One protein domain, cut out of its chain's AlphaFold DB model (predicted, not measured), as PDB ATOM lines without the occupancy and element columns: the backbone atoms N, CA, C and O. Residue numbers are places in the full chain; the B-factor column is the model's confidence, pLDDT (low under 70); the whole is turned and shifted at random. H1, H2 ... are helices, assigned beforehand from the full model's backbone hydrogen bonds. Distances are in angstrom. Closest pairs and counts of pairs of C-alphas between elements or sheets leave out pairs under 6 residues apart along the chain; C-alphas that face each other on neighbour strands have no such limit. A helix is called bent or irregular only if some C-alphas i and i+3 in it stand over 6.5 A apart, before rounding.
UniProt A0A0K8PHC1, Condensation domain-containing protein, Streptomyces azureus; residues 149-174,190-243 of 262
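AT A GLANCE: This is residues 149 to 174 and 190 to 243 of the 262 residues of the protein "Condensation domain-containing protein" of Streptomyces azureus (UniProt A0A0K8PHC1). The model is a loose, open frame: the longest helix, H3, has H2 set across its first end at nearly a right angle, while H1 sticks out on its own with residues 149 to 161, across a gap from H3. The last unnamed stretch passes through that gap with residues 232 to 237, and its end, residues 238 to 243, sticks out. The printed part has 80 residues with three named helices, in the order H1, H2, H3, and no named strand; the class is all helix, with 42 of the 80 residues in the helices. The whole is loose, with a radius of gyration of the C-alphas of 16.3 A and spans of 49 by 39 by 22 A.

IN THESE COORDINATES: H3, residues 211 to 226, measures 22.5 A from C-alpha 211 at (19.635, 53.934, 38.784) to C-alpha 226 at (20.923, 31.701, 41.689). H2, residues 196 to 207, comes before it and measures 16.3 A from first to last C-alpha. H1, residues 149 to 162, measures 20.0 A and begins with C-alpha 149 at (14.769, 46.875, 4.857).

HOW THE PARTS SIT: H3 touches H2 with residues 211 to 215 alone, and H2 touches H3 with residues 200 to 204 alone. Their closest C-alphas, those of Ala 204 and Ala 211, are 5.2 A apart. The lines of H2 and H3 are about perpendicular, at 75 degrees, and their centres are 14.3 A apart. A tight link of three residues joins H2 to H3. H1 and H3 are apart, and H1 and H2 are apart. In H1, H2 and H3 every pair of backbone O i and N i+4 is within hydrogen-bond range. None of the three helices is bent or irregular.

THE WHOLE: The two C-alphas farthest apart, those of Glu 149 and Asp 194, are 50.1 A from each other. Residues 149 to 161, which belong to H1, stand free, as do residues 190 to 196 and residues 238 to 243. Without these stretches the body has 54 residues and spans 34 by 27 by 18 A. Residues 175 to 189 are not printed, and C-alphas 174 and 190 are 21.9 A apart across this cut, which lies in the link from H1 to H2. Two long stretches have no named element, residues 163 to 174 and residues 227 to 243. The mean pLDDT of the printed part is 89.2, and it is under 70 at residues 229 to 231 and at residue 243.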
ATOM      1  N   GLU A 149      13.321  46.847   4.628       91.38
ATOM      2  CA  GLU A 149      14.769  46.875   4.857       91.38
ATOM      3  C   GLU A 149      15.096  47.143   6.332       91.38
ATOM      4  O   GLU A 149      15.881  46.422   6.948       91.38
ATOM      5  N   ARG A 150      14.440  48.138   6.945       88.25
ATOM      6  CA  ARG A 150      14.661  48.474   8.356       88.25
ATOM      7  C   ARG A 150      14.215  47.337   9.274       88.25
ATOM      8  O   ARG A 150      14.900  47.061  10.255       88.25
ATOM      9  N   ARG A 151      13.097  46.674   8.956       87.56
ATOM     10  CA  ARG A 151      12.639  45.478   9.685       87.56
ATOM     11  C   ARG A 151      13.680  44.363   9.599       87.56
ATOM     12  O   ARG A 151      14.106  43.859  10.629       87.56
ATOM     13  N   THR A 152      14.177  44.086   8.395       92.50
ATOM     14  CA  THR A 152      15.203  43.065   8.136       92.50
ATOM     15  C   THR A 152      16.491  43.334   8.920       92.50
ATOM     16  O   THR A 152      17.078  42.413   9.487       92.50
ATOM     17  N   VAL A 153      16.937  44.594   8.991       94.00
ATOM     18  CA  VAL A 153      18.116  44.985   9.782       94.00
ATOM     19  C   VAL A 153      17.896  44.731  11.274       94.00
ATOM     20  O   VAL A 153      18.763  44.145  11.922       94.00
ATOM     21  N   LEU A 154      16.744  45.133  11.823       90.94
ATOM     22  CA  LEU A 154      16.412  44.916  13.237       90.94
ATOM     23  C   LEU A 154      16.286  43.425  13.572       90.94
ATOM     24  O   LEU A 154      16.785  42.986  14.605       90.94
ATOM     25  N   GLU A 155      15.662  42.642  12.695       92.75
ATOM     26  CA  GLU A 155      15.550  41.189  12.847       92.75
ATOM     27  C   GLU A 155      16.919  40.511  12.827       92.75
ATOM     28  O   GLU A 155      17.191  39.652  13.663       92.75
ATOM     29  N   ARG A 156      17.806  40.914  11.906       95.38
ATOM     30  CA  ARG A 156      19.174  40.387  11.847       95.38
ATOM     31  C   ARG A 156      19.953  40.716  13.112       95.38
ATOM     32  O   ARG A 156      20.635  39.835  13.627       95.38
ATOM     33  N   PHE A 157      19.851  41.951  13.602       94.56
ATOM     34  CA  PHE A 157      20.486  42.368  14.848       94.56
ATOM     35  C   PHE A 157      20.038  41.474  16.007       94.56
ATOM     36  O   PHE A 157      20.868  40.790  16.591       94.56
ATOM     37  N   TRP A 158      18.730  41.381  16.271       93.44
ATOM     38  CA  TRP A 158      18.228  40.583  17.393       93.44
ATOM     39  C   TRP A 158      18.508  39.093  17.251       93.44
ATOM     40  O   TRP A 158      18.783  38.441  18.251       93.44
ATOM     41  N   ARG A 159      18.480  38.551  16.028       92.94
ATOM     42  CA  ARG A 159      18.894  37.166  15.803       92.94
ATOM     43  C   ARG A 159      20.363  36.980  16.162       92.94
ATOM     44  O   ARG A 159      20.671  36.036  16.857       92.94
ATOM     45  N   THR A 160      21.238  37.892  15.744       92.81
ATOM     46  CA  THR A 160      22.680  37.815  16.035       92.81
ATOM     47  C   THR A 160      22.967  37.929  17.533       92.81
ATOM     48  O   THR A 160      23.748  37.145  18.054       92.81
ATOM     49  N   GLU A 161      22.319  38.865  18.230       90.81
ATOM     50  CA  GLU A 161      22.542  39.095  19.666       90.81
ATOM     51  C   GLU A 161      21.990  37.970  20.558       90.81
ATOM     52  O   GLU A 161      22.453  37.806  21.681       90.81
ATOM     53  N   LEU A 162      20.988  37.214  20.092       91.00
ATOM     54  CA  LEU A 162      20.263  36.239  20.916       91.00
ATOM     55  C   LEU A 162      20.422  34.778  20.465       91.00
ATOM     56  O   LEU A 162      19.900  33.900  21.146       91.00
ATOM     57  N   ASP A 163      21.106  34.496  19.349       87.44
ATOM     58  CA  ASP A 163      21.154  33.151  18.736       87.44
ATOM     59  C   ASP A 163      21.678  32.075  19.696       87.44
ATOM     60  O   ASP A 163      21.186  30.949  19.723       87.44
ATOM     61  N   THR A 164      22.681  32.433  20.498       83.69
ATOM     62  CA  THR A 164      23.417  31.490  21.346       83.69
ATOM     63  C   THR A 164      23.035  31.569  22.817       83.69
ATOM     64  O   THR A 164      23.563  30.794  23.610       83.69
ATOM     65  N   ILE A 165      22.150  32.496  23.197       83.62
ATOM     66  CA  ILE A 165      21.887  32.796  24.605       83.62
ATOM     67  C   ILE A 165      20.573  32.146  25.058       83.62
ATOM     68  O   ILE A 165      19.523  32.379  24.446       83.62
ATOM     69  N   PRO A 166      20.574  31.370  26.157       82.06
ATOM     70  CA  PRO A 166      19.345  30.876  26.756       82.06
ATOM     71  C   PRO A 166      18.422  32.037  27.159       82.06
ATOM     72  O   PRO A 166      18.702  32.806  28.070       82.06
ATOM     73  N   LEU A 167      17.261  32.147  26.508       83.31
ATOM     74  CA  LEU A 167      16.271  33.188  26.836       83.31
ATOM     75  C   LEU A 167      15.475  32.892  28.116       83.31
ATOM     76  O   LEU A 167      14.645  33.698  28.540       83.31
ATOM     77  N   ARG A 168      15.658  31.703  28.694       81.38
ATOM     78  CA  ARG A 168      14.975  31.252  29.906       81.38
ATOM     79  C   ARG A 168      16.026  30.797  30.912       81.38
ATOM     80  O   ARG A 168      16.506  29.674  30.763       81.38
ATOM     81  N   PRO A 169      16.348  31.624  31.919       79.56
ATOM     82  CA  PRO A 169      17.235  31.190  32.985       79.56
ATOM     83  C   PRO A 169      16.594  30.007  33.735       79.56
ATOM     84  O   PRO A 169      15.362  29.997  33.921       79.56
ATOM     85  N   PRO A 170      17.379  28.999  34.150       82.44
ATOM     86  CA  PRO A 170      16.894  27.842  34.890       82.44
ATOM     87  C   PRO A 170      16.615  28.234  36.344       82.44
ATOM     88  O   PRO A 170      17.351  27.887  37.264       82.44
ATOM     89  N   LEU A 171      15.544  29.000  36.563       86.62
ATOM     90  CA  LEU A 171      15.143  29.377  37.915       86.62
ATOM     91  C   LEU A 171      14.798  28.118  38.728       86.62
ATOM     92  O   LEU A 171      14.249  27.160  38.167       86.62
ATOM     93  N   PRO A 172      15.052  28.121  40.046       86.81
ATOM     94  CA  PRO A 172      14.670  27.032  40.936       86.81
ATOM     95  C   PRO A 172      13.154  27.055  41.179       86.81
ATOM     96  O   PRO A 172      12.679  27.441  42.242       86.81
ATOM     97  N   TYR A 173      12.374  26.703  40.156       87.19
ATOM     98  CA  TYR A 173      10.919  26.665  40.235       87.19
ATOM     99  C   TYR A 173      10.457  25.555  41.186       87.19
ATOM    100  O   TYR A 173      10.898  24.412  41.076       87.19
ATOM    101  N   ASP A 174       9.474  25.857  42.036       91.00
ATOM    102  CA  ASP A 174       8.848  24.863  42.922       91.00
ATOM    103  C   ASP A 174       8.076  23.776  42.150       91.00
ATOM    104  O   ASP A 174       7.816  22.679  42.655       91.00
ATOM    105  N   TRP A 190       7.522  45.168  48.845       92.69
ATOM    106  CA  TRP A 190       8.320  45.596  49.984       92.69
ATOM    107  C   TRP A 190       8.907  46.976  49.698       92.69
ATOM    108  O   TRP A 190       9.091  47.370  48.544       92.69
ATOM    109  N   THR A 191       9.211  47.717  50.758       93.88
ATOM    110  CA  THR A 191       9.854  49.029  50.669       93.88
ATOM    111  C   THR A 191      11.220  48.955  51.327       93.88
ATOM    112  O   THR A 191      11.339  48.520  52.469       93.88
ATOM    113  N   ILE A 192      12.252  49.381  50.600       92.81
ATOM    114  CA  ILE A 192      13.610  49.496  51.132       92.81
ATOM    115  C   ILE A 192      13.701  50.852  51.840       92.81
ATOM    116  O   ILE A 192      13.701  51.889  51.180       92.81
ATOM    117  N   ALA A 193      13.679  50.833  53.174       91.94
ATOM    118  CA  ALA A 193      13.542  52.028  54.016       91.94
ATOM    119  C   ALA A 193      14.876  52.600  54.534       91.94
ATOM    120  O   ALA A 193      14.875  53.599  55.250       91.94
ATOM    121  N   ASP A 194      15.998  51.959  54.209       95.62
ATOM    122  CA  ASP A 194      17.339  52.380  54.617       95.62
ATOM    123  C   ASP A 194      17.995  53.321  53.583       95.62
ATOM    124  O   ASP A 194      17.330  53.930  52.741       95.62
ATOM    125  N   ASP A 195      19.316  53.481  53.656       96.12
ATOM    126  CA  ASP A 195      20.094  54.354  52.776       96.12
ATOM    127  C   ASP A 195      20.387  53.746  51.389       96.12
ATOM    128  O   ASP A 195      20.989  54.408  50.533       96.12
ATOM    129  N   THR A 196      19.934  52.519  51.112       95.94
ATOM    130  CA  THR A 196      20.168  51.818  49.842       95.94
ATOM    131  C   THR A 196      19.715  52.617  48.616       95.94
ATOM    132  O   THR A 196      20.502  52.700  47.667       95.94
ATOM    133  N   PRO A 197      18.527  53.265  48.577       95.25
ATOM    134  CA  PRO A 197      18.127  54.071  47.422       95.25
ATOM    135  C   PRO A 197      19.087  55.238  47.157       95.25
ATOM    136  O   PRO A 197      19.446  55.498  46.009       95.25
ATOM    137  N   ALA A 198      19.573  55.901  48.211       95.50
ATOM    138  CA  ALA A 198      20.536  56.992  48.081       95.50
ATOM    139  C   ALA A 198      21.892  56.486  47.559       95.50
ATOM    140  O   ALA A 198      22.486  57.092  46.660       95.50
ATOM    141  N   ARG A 199      22.359  55.336  48.059       96.25
ATOM    142  CA  ARG A 199      23.587  54.674  47.586       96.25
ATOM    143  C   ARG A 199      23.478  54.211  46.132       96.25
ATOM    144  O   ARG A 199      24.445  54.351  45.377       96.25
ATOM    145  N   LEU A 200      22.308  53.721  45.721       96.00
ATOM    146  CA  LEU A 200      22.007  53.355  44.339       96.00
ATOM    147  C   LEU A 200      22.119  54.579  43.421       96.00
ATOM    148  O   LEU A 200      22.830  54.530  42.418       96.00
ATOM    149  N   THR A 201      21.475  55.692  43.788       96.19
ATOM    150  CA  THR A 201      21.539  56.944  43.023       96.19
ATOM    151  C   THR A 201      22.965  57.479  42.932       96.19
ATOM    152  O   THR A 201      23.424  57.794  41.837       96.19
ATOM    153  N   SER A 202      23.701  57.515  44.046       97.31
ATOM    154  CA  SER A 202      25.101  57.960  44.065       97.31
ATOM    155  C   SER A 202      25.993  57.101  43.158       97.31
ATOM    156  O   SER A 202      26.803  57.622  42.388       97.31
ATOM    157  N   THR A 203      25.798  55.779  43.183       97.62
ATOM    158  CA  THR A 203      26.529  54.842  42.322       97.62
ATOM    159  C   THR A 203      26.224  55.082  40.847       97.62
ATOM    160  O   THR A 203      27.149  55.144  40.038       97.62
ATOM    161  N   ALA A 204      24.949  55.272  40.504       97.62
ATOM    162  CA  ALA A 204      24.517  55.572  39.144       97.62
ATOM    163  C   ALA A 204      25.144  56.875  38.621       97.62
ATOM    164  O   ALA A 204      25.700  56.889  37.523       97.62
ATOM    165  N   THR A 205      25.154  57.936  39.439       97.69
ATOM    166  CA  THR A 205      25.815  59.206  39.110       97.69
ATOM    167  C   THR A 205      27.309  59.020  38.860       97.69
ATOM    168  O   THR A 205      27.814  59.484  37.841       97.69
ATOM    169  N   ARG A 206      28.017  58.309  39.747       97.88
ATOM    170  CA  ARG A 206      29.461  58.055  39.606       97.88
ATOM    171  C   ARG A 206      29.805  57.280  38.331       97.88
ATOM    172  O   ARG A 206      30.854  57.518  37.748       97.88
ATOM    173  N   LEU A 207      28.937  56.357  37.917       97.31
ATOM    174  CA  LEU A 207      29.121  55.525  36.725       97.31
ATOM    175  C   LEU A 207      28.571  56.165  35.438       97.31
ATOM    176  O   LEU A 207      28.747  55.600  34.364       97.31
ATOM    177  N   GLY A 208      27.899  57.319  35.523       97.25
ATOM    178  CA  GLY A 208      27.280  57.972  34.365       97.25
ATOM    179  C   GLY A 208      26.107  57.189  33.761       97.25
ATOM    180  O   GLY A 208      25.838  57.314  32.568       97.25
ATOM    181  N   VAL A 209      25.413  56.374  34.562       96.81
ATOM    182  CA  VAL A 209      24.279  55.535  34.133       96.81
ATOM    183  C   VAL A 209      23.014  55.862  34.926       96.81
ATOM    184  O   VAL A 209      23.009  56.700  35.824       96.81
ATOM    185  N   THR A 210      21.904  55.197  34.601       94.75
ATOM    186  CA  THR A 210      20.654  55.340  35.361       94.75
ATOM    187  C   THR A 210      20.649  54.445  36.604       94.75
ATOM    188  O   THR A 210      21.299  53.401  36.627       94.75
ATOM    189  N   ALA A 211      19.857  54.802  37.621       94.50
ATOM    190  CA  ALA A 211      19.635  53.934  38.784       94.50
ATOM    191  C   ALA A 211      19.068  52.560  38.380       94.50
ATOM    192  O   ALA A 211      19.451  51.542  38.951       94.50
ATOM    193  N   TYR A 212      18.226  52.526  37.339       93.19
ATOM    194  CA  TYR A 212      17.732  51.286  36.740       93.19
ATOM    195  C   TYR A 212      18.872  50.404  36.224       93.19
ATOM    196  O   TYR A 212      18.864  49.211  36.482       93.19
ATOM    197  N   THR A 213      19.875  50.972  35.544       94.44
ATOM    198  CA  THR A 213      21.027  50.212  35.032       94.44
ATOM    199  C   THR A 213      21.794  49.527  36.161       94.44
ATOM    200  O   THR A 213      22.136  48.355  36.039       94.44
ATOM    201  N   VAL A 214      22.029  50.232  37.272       96.00
ATOM    202  CA  VAL A 214      22.715  49.656  38.441       96.00
ATOM    203  C   VAL A 214      21.873  48.544  39.073       96.00
ATOM    204  O   VAL A 214      22.401  47.482  39.389       96.00
ATOM    205  N   LEU A 215      20.561  48.757  39.209       94.56
ATOM    206  CA  LEU A 215      19.647  47.751  39.751       94.56
ATOM    207  C   LEU A 215      19.539  46.515  38.846       94.56
ATOM    208  O   LEU A 215      19.570  45.396  39.343       94.56
ATOM    209  N   ALA A 216      19.440  46.707  37.531       94.25
ATOM    210  CA  ALA A 216      19.380  45.627  36.552       94.25
ATOM    211  C   ALA A 216      20.675  44.807  36.543       94.25
ATOM    212  O   ALA A 216      20.608  43.587  36.480       94.25
ATOM    213  N   ALA A 217      21.836  45.457  36.671       93.31
ATOM    214  CA  ALA A 217      23.114  44.763  36.812       93.31
ATOM    215  C   ALA A 217      23.168  43.938  38.106       93.31
ATOM    216  O   ALA A 217      23.485  42.757  38.055       93.31
ATOM    217  N   ALA A 218      22.781  44.523  39.247       93.75
ATOM    218  CA  ALA A 218      22.720  43.799  40.518       93.75
ATOM    219  C   ALA A 218      21.752  42.604  40.460       93.75
ATOM    220  O   ALA A 218      22.062  41.531  40.971       93.75
ATOM    221  N   PHE A 219      20.600  42.774  39.804       93.00
ATOM    222  CA  PHE A 219      19.633  41.701  39.599       93.00
ATOM    223  C   PHE A 219      20.171  40.610  38.668       93.00
ATOM    224  O   PHE A 219      20.000  39.437  38.975       93.00
ATOM    225  N   ALA A 220      20.844  40.969  37.571       91.81
ATOM    226  CA  ALA A 220      21.477  40.006  36.671       91.81
ATOM    227  C   ALA A 220      22.552  39.182  37.392       91.81
ATOM    228  O   ALA A 220      22.575  37.968  37.234       91.81
ATOM    229  N   THR A 221      23.389  39.817  38.220       91.56
ATOM    230  CA  THR A 221      24.394  39.121  39.037       91.56
ATOM    231  C   THR A 221      23.738  38.154  40.018       91.56
ATOM    232  O   THR A 221      24.077  36.978  40.027       91.56
ATOM    233  N   TRP A 222      22.740  38.615  40.779       92.75
ATOM    234  CA  TRP A 222      21.991  37.749  41.695       92.75
ATOM    235  C   TRP A 222      21.325  36.568  40.974       92.75
ATOM    236  O   TRP A 222      21.304  35.455  41.493       92.75
ATOM    237  N   LEU A 223      20.788  36.802  39.775       91.06
ATOM    238  CA  LEU A 223      20.155  35.766  38.968       91.06
ATOM    239  C   LEU A 223      21.167  34.739  38.450       91.06
ATOM    240  O   LEU A 223      20.879  33.548  38.485       91.06
ATOM    241  N   GLY A 224      22.345  35.194  38.013       89.69
ATOM    242  CA  GLY A 224      23.453  34.326  37.612       89.69
ATOM    243  C   GLY A 224      23.917  33.426  38.756       89.69
ATOM    244  O   GLY A 224      24.031  32.216  38.567       89.69
ATOM    245  N   ASP A 225      24.077  33.985  39.958       89.62
ATOM    246  CA  ASP A 225      24.425  33.219  41.162       89.62
ATOM    247  C   ASP A 225      23.340  32.183  41.497       89.62
ATOM    248  O   ASP A 225      23.636  31.020  41.780       89.62
ATOM    249  N   LEU A 226      22.064  32.580  41.417       89.69
ATOM    250  CA  LEU A 226      20.923  31.701  41.689       89.69
ATOM    251  C   LEU A 226      20.833  30.528  40.699       89.69
ATOM    252  O   LEU A 226      20.410  29.437  41.083       89.69
ATOM    253  N   CYS A 227      21.216  30.750  39.442       85.44
ATOM    254  CA  CYS A 227      21.193  29.751  38.375       85.44
ATOM    255  C   CYS A 227      22.482  28.912  38.281       85.44
ATOM    256  O   CYS A 227      22.563  28.044  37.415       85.44
ATOM    257  N   GLY A 228      23.447  29.100  39.190       81.06
ATOM    258  CA  GLY A 228      24.664  28.286  39.263       81.06
ATOM    259  C   GLY A 228      25.848  28.824  38.455       81.06
ATOM    260  O   GLY A 228      26.549  28.034  37.830       81.06
ATOM    261  N   GLU A 229      26.075  30.142  38.498       66.38
ATOM    262  CA  GLU A 229      27.188  30.852  37.838       66.38
ATOM    263  C   GLU A 229      27.095  30.864  36.299       66.38
ATOM    264  O   GLU A 229      28.082  30.696  35.579       66.38
ATOM    265  N   GLU A 230      25.890  31.091  35.765       64.56
ATOM    266  CA  GLU A 230      25.713  31.365  34.334       64.56
ATOM    267  C   GLU A 230      26.302  32.739  33.964       64.56
ATOM    268  O   GLU A 230      25.962  33.760  34.562       64.56
ATOM    269  N   ASN A 231      27.164  32.776  32.941       67.56
ATOM    270  CA  ASN A 231      27.793  34.018  32.469       67.56
ATOM    271  C   ASN A 231      26.882  34.863  31.559       67.56
ATOM    272  O   ASN A 231      27.121  36.061  31.410       67.56
ATOM    273  N   ASP A 232      25.832  34.266  30.981       81.06
ATOM    274  CA  ASP A 232      24.977  34.909  29.979       81.06
ATOM    275  C   ASP A 232      23.526  35.031  30.473       81.06
ATOM    276  O   ASP A 232      22.704  34.134  30.294       81.06
ATOM    277  N   ILE A 233      23.198  36.176  31.083       86.25
ATOM    278  CA  ILE A 233      21.852  36.479  31.593       86.25
ATOM    279  C   ILE A 233      21.134  37.477  30.681       86.25
ATOM    280  O   ILE A 233      21.563  38.621  30.517       86.25
ATOM    281  N   VAL A 234      19.972  37.078  30.152       88.25
ATOM    282  CA  VAL A 234      19.084  37.966  29.384       88.25
ATOM    283  C   VAL A 234      17.960  38.474  30.274       88.25
ATOM    284  O   VAL A 234      17.060  37.731  30.664       88.25
ATOM    285  N   LEU A 235      17.975  39.778  30.547       88.31
ATOM    286  CA  LEU A 235      16.875  40.461  31.224       88.31
ATOM    287  C   LEU A 235      15.963  41.145  30.207       88.31
ATOM    288  O   LEU A 235      16.387  42.021  29.451       88.31
ATOM    289  N   ALA A 236      14.679  40.795  30.231       86.50
ATOM    290  CA  ALA A 236      13.673  41.534  29.486       86.50
ATOM    291  C   ALA A 236      13.436  42.900  30.149       86.50
ATOM    292  O   ALA A 236      13.029  42.983  31.307       86.50
ATOM    293  N   ALA A 237      13.658  43.976  29.397       85.44
ATOM    294  CA  ALA A 237      13.392  45.340  29.835       85.44
ATOM    295  C   ALA A 237      12.255  45.948  29.008       85.44
ATOM    296  O   ALA A 237      12.271  45.906  27.776       85.44
ATOM    297  N   SER A 238      11.271  46.558  29.668       80.12
ATOM    298  CA  SER A 238      10.258  47.356  28.976       80.12
ATOM    299  C   SER A 238      10.808  48.750  28.686       80.12
ATOM    300  O   SER A 238      11.151  49.494  29.602       80.12
ATOM    301  N   SER A 239      10.861  49.131  27.411       81.31
ATOM    302  CA  SER A 239      11.077  50.529  27.032       81.31
ATOM    303  C   SER A 239       9.729  51.225  26.857       81.31
ATOM    304  O   SER A 239       8.766  50.619  26.390       81.31
ATOM    305  N   ALA A 240       9.653  52.517  27.180       76.50
ATOM    306  CA  ALA A 240       8.429  53.294  26.970       76.50
ATOM    307  C   ALA A 240       8.065  53.449  25.479       76.50
ATOM    308  O   ALA A 240       6.974  53.919  25.176       76.50
ATOM    309  N   ASN A 241       8.987  53.116  24.563       77.31
ATOM    310  CA  ASN A 241       8.857  53.234  23.109       77.31
ATOM    311  C   ASN A 241       8.318  54.597  22.619       77.31
ATOM    312  O   ASN A 241       7.643  54.704  21.600       77.31
ATOM    313  N   ARG A 242       8.617  55.666  23.368       74.25
ATOM    314  CA  ARG A 242       8.182  57.052  23.118       74.25
ATOM    315  C   ARG A 242       9.364  57.944  22.740       74.25
ATOM    316  O   ARG A 242       9.487  59.074  23.203       74.25
ATOM    317  N   VAL A 243      10.271  57.416  21.919       63.31
ATOM    318  CA  VAL A 243      11.410  58.180  21.398       63.31
ATOM    319  C   VAL A 243      10.911  59.033  20.231       63.31
ATOM    320  O   VAL A 243      10.335  58.505  19.281       63.31
TER     321      VAL A 243